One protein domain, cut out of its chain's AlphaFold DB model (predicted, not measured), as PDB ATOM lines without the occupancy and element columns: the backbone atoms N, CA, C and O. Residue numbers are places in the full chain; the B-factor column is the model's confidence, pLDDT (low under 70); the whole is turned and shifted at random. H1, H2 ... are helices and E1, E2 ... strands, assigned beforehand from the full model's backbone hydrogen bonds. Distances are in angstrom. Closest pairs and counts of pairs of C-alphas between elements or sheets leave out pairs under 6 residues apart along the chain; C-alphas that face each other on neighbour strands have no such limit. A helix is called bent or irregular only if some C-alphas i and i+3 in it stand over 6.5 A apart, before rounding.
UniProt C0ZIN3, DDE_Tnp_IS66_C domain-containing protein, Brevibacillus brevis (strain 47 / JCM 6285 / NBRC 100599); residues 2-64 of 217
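What this domain is: This is residues 2 to 64 of the 217 residues of the protein "DDE_Tnp_IS66_C domain-containing protein" of Brevibacillus brevis (strain 47 / JCM 6285 / NBRC 100599) (UniProt C0ZIN3). A small body, with two parallel strands, E1 and E2, side by side and the short helices H1 and H2 packed on each other, has an arm sticking out of it: residues 54 to 64, the later part of H3 and the tail after it, which makes the length of the whole. H2 lies in the crossover from E1 to E2, and a long stretch with no named element, residues 2 to 16, comes before H1, its residues 2 to 8 standing free. The printed part has 63 residues with three named helices and two named strands, in the order H1, E1, H2, E2, H3, and its class is mixed, helices and strands. It is loose, with a radius of gyration of the C-alphas of 14.3 A, and elongated, spanning 45 by 27 by 21 A.

Where its parts are: Begin at the sheet: find C-alpha 28 at (31.029, 51.794, -19.476), where E1, residues 28 to 32, begins and runs 12.7 A. Its partner E2, residues 44 to 48, runs 12.4 A. H2 is residues 36 to 40, and H1 is residues 17 to 22, beginning at C-alpha 17 at (13.478, 44.974, -18.702). H3, residues 50 to 60, is the longest helix at 16.2 A and ends at C-alpha 60 at (19.007, 36.538, -46.349).

How they stand to each other: Look first at E1 and E2, parallel neighbours with 31 degrees between their directions. The C-alphas of His 31 and Val 47 face each other at 4.4 A; N 32 and O 47, at 2.8 A, are within hydrogen-bond range, as are N 45 and O 28, at 2.8 A. E1, H2 and E2 form a strand-helix-strand unit, two parallel neighbour strands with a helix between them along the chain, and its crossover is right-handed. The closest C-alphas of H2 and E1 are those of Tyr 38 and Val 32, 7.6 A apart. Further out, H1 and H2 touch, the C-alphas of Arg 20 and Lys 40 being closest at 5.6 A. H3 touches no helix, and H3 and E1 are apart. In H1 every O i to N i+4 pair is within hydrogen-bond range; in H3 it is 6 of 7, and in H2 0 of 1, with 2 of 2 O i to N i+3 pairs within range. H2 is neither bent nor irregular, but only just: C-alphas 37 and 40 are 6.2 A apart.

The domain as a whole: The two C-alphas farthest apart are those of Gly 2 and Leu 64, at 48.5 A. Without the stretches that stand free, the body spans 26 by 24 by 15 A. The printed part has no cut, and the four links between named elements are tight. Look at the B-factor column: pLDDT is under 70 at residue 34 and at residues 48 to 64, and its mean over the printed part is 79.6.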
ATOM      1  N   GLY A   2      39.259  44.141 -12.374       79.25
ATOM      2  CA  GLY A   2      38.825  43.109 -11.421       79.25
ATOM      3  C   GLY A   2      38.986  41.689 -11.984       79.25
ATOM      4  O   GLY A   2      39.285  41.555 -13.175       79.25
ATOM      5  N   PRO A   3      38.800  40.647 -11.157       89.06
ATOM      6  CA  PRO A   3      38.823  39.266 -11.625       89.06
ATOM      7  C   PRO A   3      37.716  39.031 -12.667       89.06
ATOM      8  O   PRO A   3      36.634  39.621 -12.556       89.06
ATOM      9  N   PRO A   4      37.964  38.207 -13.699       86.19
ATOM     10  CA  PRO A   4      36.954  37.893 -14.698       86.19
ATOM     11  C   PRO A   4      35.813  37.083 -14.071       86.19
ATOM     12  O   PRO A   4      36.040  36.152 -13.297       86.19
ATOM     13  N   ILE A   5      34.575  37.436 -14.422       90.12
ATOM     14  CA  ILE A   5      33.356  36.773 -13.950       90.12
ATOM     15  C   ILE A   5      32.500  36.416 -15.157       90.12
ATOM     16  O   ILE A   5      32.258  37.253 -16.026       90.12
ATOM     17  N   VAL A   6      31.998  35.182 -15.178       88.38
ATOM     18  CA  VAL A   6      31.038  34.716 -16.177       88.38
ATOM     19  C   VAL A   6      29.722  34.424 -15.474       88.38
ATOM     20  O   VAL A   6      29.636  33.500 -14.666       88.38
ATOM     21  N   LEU A   7      28.683  35.198 -15.793       86.12
ATOM     22  CA  LEU A   7      27.348  34.976 -15.247       86.12
ATOM     23  C   LEU A   7      26.348  34.586 -16.332       86.12
ATOM     24  O   LEU A   7      26.209  35.250 -17.359       86.12
ATOM     25  N   PHE A   8      25.591  33.537 -16.040       84.12
ATOM     26  CA  PHE A   8      24.399  33.140 -16.766       84.12
ATOM     27  C   PHE A   8      23.173  33.505 -15.926       84.12
ATOM     28  O   PHE A   8      22.950  32.935 -14.858       84.12
ATOM     29  N   ASP A   9      22.350  34.428 -16.422       83.19
ATOM     30  CA  ASP A   9      21.061  34.768 -15.816       83.19
ATOM     31  C   ASP A   9      19.915  34.230 -16.684       83.19
ATOM     32  O   ASP A   9      19.763  34.583 -17.857       83.19
ATOM     33  N   TYR A  10      19.106  33.336 -16.114       85.38
ATOM     34  CA  TYR A  10      17.965  32.748 -16.811       85.38
ATOM     35  C   TYR A  10      16.702  33.582 -16.596       85.38
ATOM     36  O   TYR A  10      16.228  33.763 -15.470       85.38
ATOM     37  N   LYS A  11      16.072  33.984 -17.703       83.62
ATOM     38  CA  LYS A  11      14.760  34.641 -17.718       83.62
ATOM     39  C   LYS A  11      13.784  33.873 -18.592       83.62
ATOM     40  O   LYS A  11      14.149  33.281 -19.604       83.62
ATOM     41  N   ARG A  12      12.508  33.900 -18.195       81.31
ATOM     42  CA  ARG A  12      11.422  33.235 -18.936       81.31
ATOM     43  C   ARG A  12      11.109  33.924 -20.263       81.31
ATOM     44  O   ARG A  12      10.633  33.273 -21.185       81.31
ATOM     45  N   THR A  13      11.349  35.229 -20.343       86.81
ATOM     46  CA  THR A  13      11.134  36.030 -21.549       86.81
ATOM     47  C   THR A  13      12.425  36.742 -21.926       86.81
ATOM     48  O   THR A  13      13.373  36.797 -21.146       86.81
ATOM     49  N   ARG A  14      12.464  37.288 -23.142       78.50
ATOM     50  CA  ARG A  14      13.610  38.063 -23.623       78.50
ATOM     51  C   ARG A  14      13.487  39.559 -23.334       78.50
ATOM     52  O   ARG A  14      14.376  40.290 -23.732       78.50
ATOM     53  N   GLY A  15      12.422  40.043 -22.696       88.38
ATOM     54  CA  GLY A  15      12.128  41.479 -22.598       88.38
ATOM     55  C   GLY A  15      13.300  42.343 -22.107       88.38
ATOM     56  O   GLY A  15      14.098  41.925 -21.272       88.38
ATOM     57  N   GLY A  16      13.437  43.547 -22.673       87.69
ATOM     58  CA  GLY A  16      14.552  44.455 -22.365       87.69
ATOM     59  C   GLY A  16      14.578  44.966 -20.916       87.69
ATOM     60  O   GLY A  16      15.563  45.559 -20.498       87.69
ATOM     61  N   GLU A  17      13.509  44.754 -20.148       93.12
ATOM     62  CA  GLU A  17      13.478  44.974 -18.702       93.12
ATOM     63  C   GLU A  17      14.493  44.096 -17.961       93.12
ATOM     64  O   GLU A  17      15.120  44.573 -17.025       93.12
ATOM     65  N   HIS A  18      14.749  42.869 -18.426       90.88
ATOM     66  CA  HIS A  18      15.690  41.967 -17.759       90.88
ATOM     67  C   HIS A  18      17.134  42.469 -17.787       90.88
ATOM     68  O   HIS A  18      17.716  42.574 -16.712       90.88
ATOM     69  N   PRO A  19      17.735  42.809 -18.951       88.38
ATOM     70  CA  PRO A  19      19.079  43.376 -18.966       88.38
ATOM     71  C   PRO A  19      19.138  44.752 -18.296       88.38
ATOM     72  O   PRO A  19      20.159  45.063 -17.696       88.38
ATOM     73  N   ARG A  20      18.065  45.560 -18.346       91.94
ATOM     74  CA  ARG A  20      17.994  46.842 -17.621       91.94
ATOM     75  C   ARG A  20      18.109  46.636 -16.112       91.94
ATOM     76  O   ARG A  20      18.911  47.310 -15.479       91.94
ATOM     77  N   ASP A  21      17.299  45.738 -15.559       92.12
ATOM     78  CA  ASP A  21      17.245  45.490 -14.117       92.12
ATOM     79  C   ASP A  21      18.519  44.774 -13.644       92.12
ATOM     80  O   ASP A  21      19.048  45.083 -12.582       92.12
ATOM     81  N   TYR A  22      19.050  43.855 -14.456       89.81
ATOM     82  CA  TYR A  22      20.276  43.116 -14.149       89.81
ATOM     83  C   TYR A  22      21.540  43.996 -14.195       89.81
ATOM     84  O   TYR A  22      22.419  43.843 -13.353       89.81
ATOM     85  N   LEU A  23      21.636  44.934 -15.146       91.06
ATOM     86  CA  LEU A  23      22.781  45.847 -15.303       91.06
ATOM     87  C   LEU A  23      22.532  47.224 -14.673       91.06
ATOM     88  O   LEU A  23      23.174  48.210 -15.048       91.06
ATOM     89  N   GLN A  24      21.589  47.322 -13.735       92.62
ATOM     90  CA  GLN A  24      21.292  48.575 -13.056       92.62
ATOM     91  C   GLN A  24      22.549  49.108 -12.349       92.62
ATOM     92  O   GLN A  24      23.160  48.423 -11.535       92.62
ATOM     93  N   GLY A  25      22.928  50.351 -12.661       90.38
ATOM     94  CA  GLY A  25      24.113  51.002 -12.089       90.38
ATOM     95  C   GLY A  25      25.436  50.667 -12.783       90.38
ATOM     96  O   GLY A  25      26.472  51.180 -12.369       90.38
ATOM     97  N   PHE A  26      25.437  49.850 -13.842       90.75
ATOM     98  CA  PHE A  26      26.634  49.644 -14.654       90.75
ATOM     99  C   PHE A  26      26.910  50.863 -15.552       90.75
ATOM    100  O   PHE A  26      26.003  51.414 -16.175       90.75
ATOM    101  N   HIS A  27      28.183  51.251 -15.648       89.44
ATOM    102  CA  HIS A  27      28.662  52.347 -16.488       89.44
ATOM    103  C   HIS A  27      29.879  51.882 -17.296       89.44
ATOM    104  O   HIS A  27      30.813  51.315 -16.730       89.44
ATOM    105  N   GLY A  28      29.895  52.138 -18.608       87.12
ATOM    106  CA  GLY A  28      31.029  51.794 -19.476       87.12
ATOM    107  C   GLY A  28      30.629  51.116 -20.785       87.12
ATOM    108  O   GLY A  28      29.554  51.370 -21.325       87.12
ATOM    109  N   TYR A  29      31.510  50.272 -21.322       85.25
ATOM    110  CA  TYR A  29      31.277  49.562 -22.581       85.25
ATOM    111  C   TYR A  29      30.566  48.231 -22.344       85.25
ATOM    112  O   TYR A  29      31.014  47.422 -21.534       85.25
ATOM    113  N   LEU A  30      29.491  47.984 -23.093       80.06
ATOM    114  CA  LEU A  30      28.749  46.726 -23.066       80.06
ATOM    115  C   LEU A  30      28.817  46.071 -24.450       80.06
ATOM    116  O   LEU A  30      28.161  46.525 -25.388       80.06
ATOM    117  N   HIS A  31      29.621  45.016 -24.594       79.75
ATOM    118  CA  HIS A  31      29.699  44.263 -25.847       79.75
ATOM    119  C   HIS A  31      28.498  43.323 -25.972       79.75
ATOM    120  O   HIS A  31      28.309  42.438 -25.140       79.75
ATOM    121  N   VAL A  32      27.685  43.509 -27.011       79.19
ATOM    122  CA  VAL A  32      26.398  42.832 -27.196       79.19
ATOM    123  C   VAL A  32      26.282  42.183 -28.570       79.19
ATOM    124  O   VAL A  32      26.895  42.597 -29.549       79.19
ATOM    125  N   ASP A  33      25.422  41.178 -28.668       75.38
ATOM    126  CA  ASP A  33      25.082  40.454 -29.898       75.38
ATOM    127  C   ASP A  33      24.159  41.225 -30.864       75.38
ATOM    128  O   ASP A  33      23.744  40.696 -31.895       75.38
ATOM    129  N   GLY A  34      23.837  42.481 -30.548       69.25
ATOM    130  CA  GLY A  34      22.878  43.291 -31.299       69.25
ATOM    131  C   GLY A  34      21.423  43.065 -30.883       69.25
ATOM    132  O   GLY A  34      20.512  43.502 -31.587       69.25
ATOM    133  N   TYR A  35      21.168  42.398 -29.752       80.50
ATOM    134  CA  TYR A  35      19.821  42.299 -29.209       80.50
ATOM    135  C   TYR A  35      19.285  43.662 -28.730       80.50
ATOM    136  O   TYR A  35      19.838  44.291 -27.827       80.50
ATOM    137  N   VAL A  36      18.143  44.090 -29.282       81.69
ATOM    138  CA  VAL A  36      17.528  45.405 -29.003       81.69
ATOM    139  C   VAL A  36      17.164  45.635 -27.533       81.69
ATOM    140  O   VAL A  36      17.013  46.777 -27.108       81.69
ATOM    141  N   GLY A  37      17.032  44.572 -26.730       86.12
ATOM    142  CA  GLY A  37      16.737  44.694 -25.302       86.12
ATOM    143  C   GLY A  37      17.812  45.459 -24.525       86.12
ATOM    144  O   GLY A  37      17.476  46.143 -23.560       86.12
ATOM    145  N   TYR A  38      19.068  45.423 -24.982       85.38
ATOM    146  CA  TYR A  38      20.171  46.148 -24.346       85.38
ATOM    147  C   TYR A  38      20.080  47.671 -24.511       85.38
ATOM    148  O   TYR A  38      20.696  48.394 -23.739       85.38
ATOM    149  N   HIS A  39      19.256  48.186 -25.435       88.25
ATOM    150  CA  HIS A  39      19.061  49.634 -25.603       88.25
ATOM    151  C   HIS A  39      18.410  50.295 -24.374       88.25
ATOM    152  O   HIS A  39      18.444  51.514 -24.240       88.25
ATOM    153  N   LYS A  40      17.805  49.505 -23.473       91.62
ATOM    154  CA  LYS A  40      17.224  49.994 -22.214       91.62
ATOM    155  C   LYS A  40      18.249  50.138 -21.081       91.62
ATOM    156  O   LYS A  40      17.884  50.633 -20.017       91.62
ATOM    157  N   VAL A  41      19.493  49.692 -21.273       89.88
ATOM    158  CA  VAL A  41      20.557  49.789 -20.265       89.88
ATOM    159  C   VAL A  41      21.153  51.195 -20.320       89.88
ATOM    160  O   VAL A  41      21.883  51.545 -21.245       89.88
ATOM    161  N   ALA A  42      20.804  52.026 -19.339       89.56
ATOM    162  CA  ALA A  42      21.261  53.410 -19.277       89.56
ATOM    163  C   ALA A  42      22.776  53.510 -19.030       89.56
ATOM    164  O   ALA A  42      23.378  52.618 -18.445       89.56
ATOM    165  N   ASN A  43      23.372  54.635 -19.438       89.00
ATOM    166  CA  ASN A  43      24.767  55.001 -19.154       89.00
ATOM    167  C   ASN A  43      25.838  54.010 -19.656       89.00
ATOM    168  O   ASN A  43      26.934  53.930 -19.094       89.00
ATOM    169  N   THR A  44      25.543  53.287 -20.737       87.44
ATOM    170  CA  THR A  44      26.485  52.369 -21.389       87.44
ATOM    171  C   THR A  44      26.719  52.738 -22.848       87.44
ATOM    172  O   THR A  44      25.852  53.297 -23.514       87.44
ATOM    173  N   THR A  45      27.905  52.408 -23.358       85.56
ATOM    174  CA  THR A  45      28.213  52.438 -24.791       85.56
ATOM    175  C   THR A  45      28.138  51.017 -25.330       85.56
ATOM    176  O   THR A  45      28.946  50.163 -24.957       85.56
ATOM    177  N   LEU A  46      27.160  50.745 -26.194       78.75
ATOM    178  CA  LEU A  46      26.983  49.420 -26.783       78.75
ATOM    179  C   LEU A  46      28.053  49.156 -27.849       78.75
ATOM    180  O   LEU A  46      28.220  49.937 -28.784       78.75
ATOM    181  N   VAL A  47      28.744  48.025 -27.732       82.44
ATOM    182  CA  VAL A  47      29.718  47.539 -28.716       82.44
ATOM    183  C   VAL A  47      29.115  46.328 -29.422       82.44
ATOM    184  O   VAL A  47      28.868  45.299 -28.805       82.44
ATOM    185  N   GLY A  48      28.817  46.446 -30.715       65.94
ATOM    186  CA  GLY A  48      28.152  45.382 -31.469       65.94
ATOM    187  C   GLY A  48      29.083  44.230 -31.865       65.94
ATOM    188  O   GLY A  48      30.204  44.445 -32.324       65.94
ATOM    189  N   CYS A  49      28.582  42.998 -31.770       69.06
ATOM    190  CA  CYS A  49      29.298  41.799 -32.186       69.06
ATOM    191  C   CYS A  49      29.184  41.555 -33.702       69.06
ATOM    192  O   CYS A  49      28.125  41.189 -34.223       69.06
ATOM    193  N   TRP A  50      30.313  41.640 -34.411       55.75
ATOM    194  CA  TRP A  50      30.395  41.382 -35.858       55.75
ATOM    195  C   TRP A  50      29.963  39.965 -36.275       55.75
ATOM    196  O   TRP A  50      29.501  39.761 -37.400       55.75
ATOM    197  N   ALA A  51      30.039  38.982 -35.373       58.09
ATOM    198  CA  ALA A  51      29.590  37.619 -35.659       58.09
ATOM    199  C   ALA A  51      28.073  37.535 -35.925       58.09
ATOM    200  O   ALA A  51      27.637  36.727 -36.749       58.09
ATOM    201  N   HIS A  52      27.269  38.389 -35.280       59.56
ATOM    202  CA  HIS A  52      25.813  38.412 -35.450       59.56
ATOM    203  C   HIS A  52      25.384  39.129 -36.731       59.56
ATOM    204  O   HIS A  52      24.481  38.650 -37.419       59.56
ATOM    205  N   ALA A  53      26.087  40.202 -37.108       58.19
ATOM    206  CA  ALA A  53      25.893  40.861 -38.398       58.19
ATOM    207  C   ALA A  53      26.094  39.867 -39.558       58.19
ATOM    208  O   ALA A  53      25.220  39.725 -40.413       58.19
ATOM    209  N   ARG A  54      27.182  39.082 -39.528       68.00
ATOM    210  CA  ARG A  54      27.479  38.046 -40.536       68.00
ATOM    211  C   ARG A  54      26.352  37.013 -40.692       68.00
ATOM    212  O   ARG A  54      26.002  36.649 -41.811       68.00
ATOM    213  N   ARG A  55      25.741  36.568 -39.586       66.94
ATOM    214  CA  ARG A  55      24.663  35.561 -39.591       66.94
ATOM    215  C   ARG A  55      23.395  36.032 -40.315       66.94
ATOM    216  O   ARG A  55      22.695  35.213 -40.904       66.94
ATOM    217  N   LYS A  56      23.085  37.331 -40.288       60.31
ATOM    218  CA  LYS A  56      21.907  37.875 -40.984       60.31
ATOM    219  C   LYS A  56      22.064  37.857 -42.501       60.31
ATOM    220  O   LYS A  56      21.105  37.527 -43.195       60.31
ATOM    221  N   PHE A  57      23.276  38.087 -43.003       66.12
ATOM    222  CA  PHE A  57      23.587  37.882 -44.418       66.12
ATOM    223  C   PHE A  57      23.435  36.407 -44.824       66.12
ATOM    224  O   PHE A  57      22.854  36.119 -45.865       66.12
ATOM    225  N   ASP A  58      23.838  35.465 -43.963       62.41
ATOM    226  CA  ASP A  58      23.623  34.025 -44.185       62.41
ATOM    227  C   ASP A  58      22.131  33.611 -44.219       62.41
ATOM    228  O   ASP A  58      21.773  32.631 -44.874       62.41
ATOM    229  N   GLU A  59      21.251  34.315 -43.495       67.56
ATOM    230  CA  GLU A  59      19.798  34.078 -43.485       67.56
ATOM    231  C   GLU A  59      19.104  34.689 -44.709       67.56
ATOM    232  O   GLU A  59      18.217  34.054 -45.276       67.56
ATOM    233  N   ALA A  60      19.535  35.873 -45.155       65.75
ATOM    234  CA  ALA A  60      19.007  36.538 -46.349       65.75
ATOM    235  C   ALA A  60      19.179  35.688 -47.620       65.75
ATOM    236  O   ALA A  60      18.295  35.661 -48.475       65.75
ATOM    237  N   LEU A  61      20.253  34.898 -47.690       57.78
ATOM    238  CA  LEU A  61      20.482  33.920 -48.759       57.78
ATOM    239  C   LEU A  61      19.386  32.836 -48.858       57.78
ATOM    240  O   LEU A  61      19.322  32.135 -49.859       57.78
ATOM    241  N   LYS A  62      18.507  32.683 -47.854       57.50
ATOM    242  CA  LYS A  62      17.403  31.704 -47.855       57.50
ATOM    243  C   LYS A  62      16.087  32.238 -48.431       57.50
ATOM    244  O   LYS A  62      15.188  31.441 -48.672       57.50
ATOM    245  N   VAL A  63      15.959  33.551 -48.638       63.06
ATOM    246  CA  VAL A  63      14.728  34.222 -49.120       63.06
ATOM    247  C   VAL A  63      14.723  34.346 -50.653       63.06
ATOM    248  O   VAL A  63      14.126  35.245 -51.235       63.06
ATOM    249  N   LEU A  64      15.439  33.450 -51.329       59.00
ATOM    250  CA  LEU A  64      15.497  33.399 -52.786       59.00
ATOM    251  C   LEU A  64      14.117  32.999 -53.373       59.00
ATOM    252  O   LEU A  64      13.431  32.188 -52.746       59.00
TER     253      LEU A  64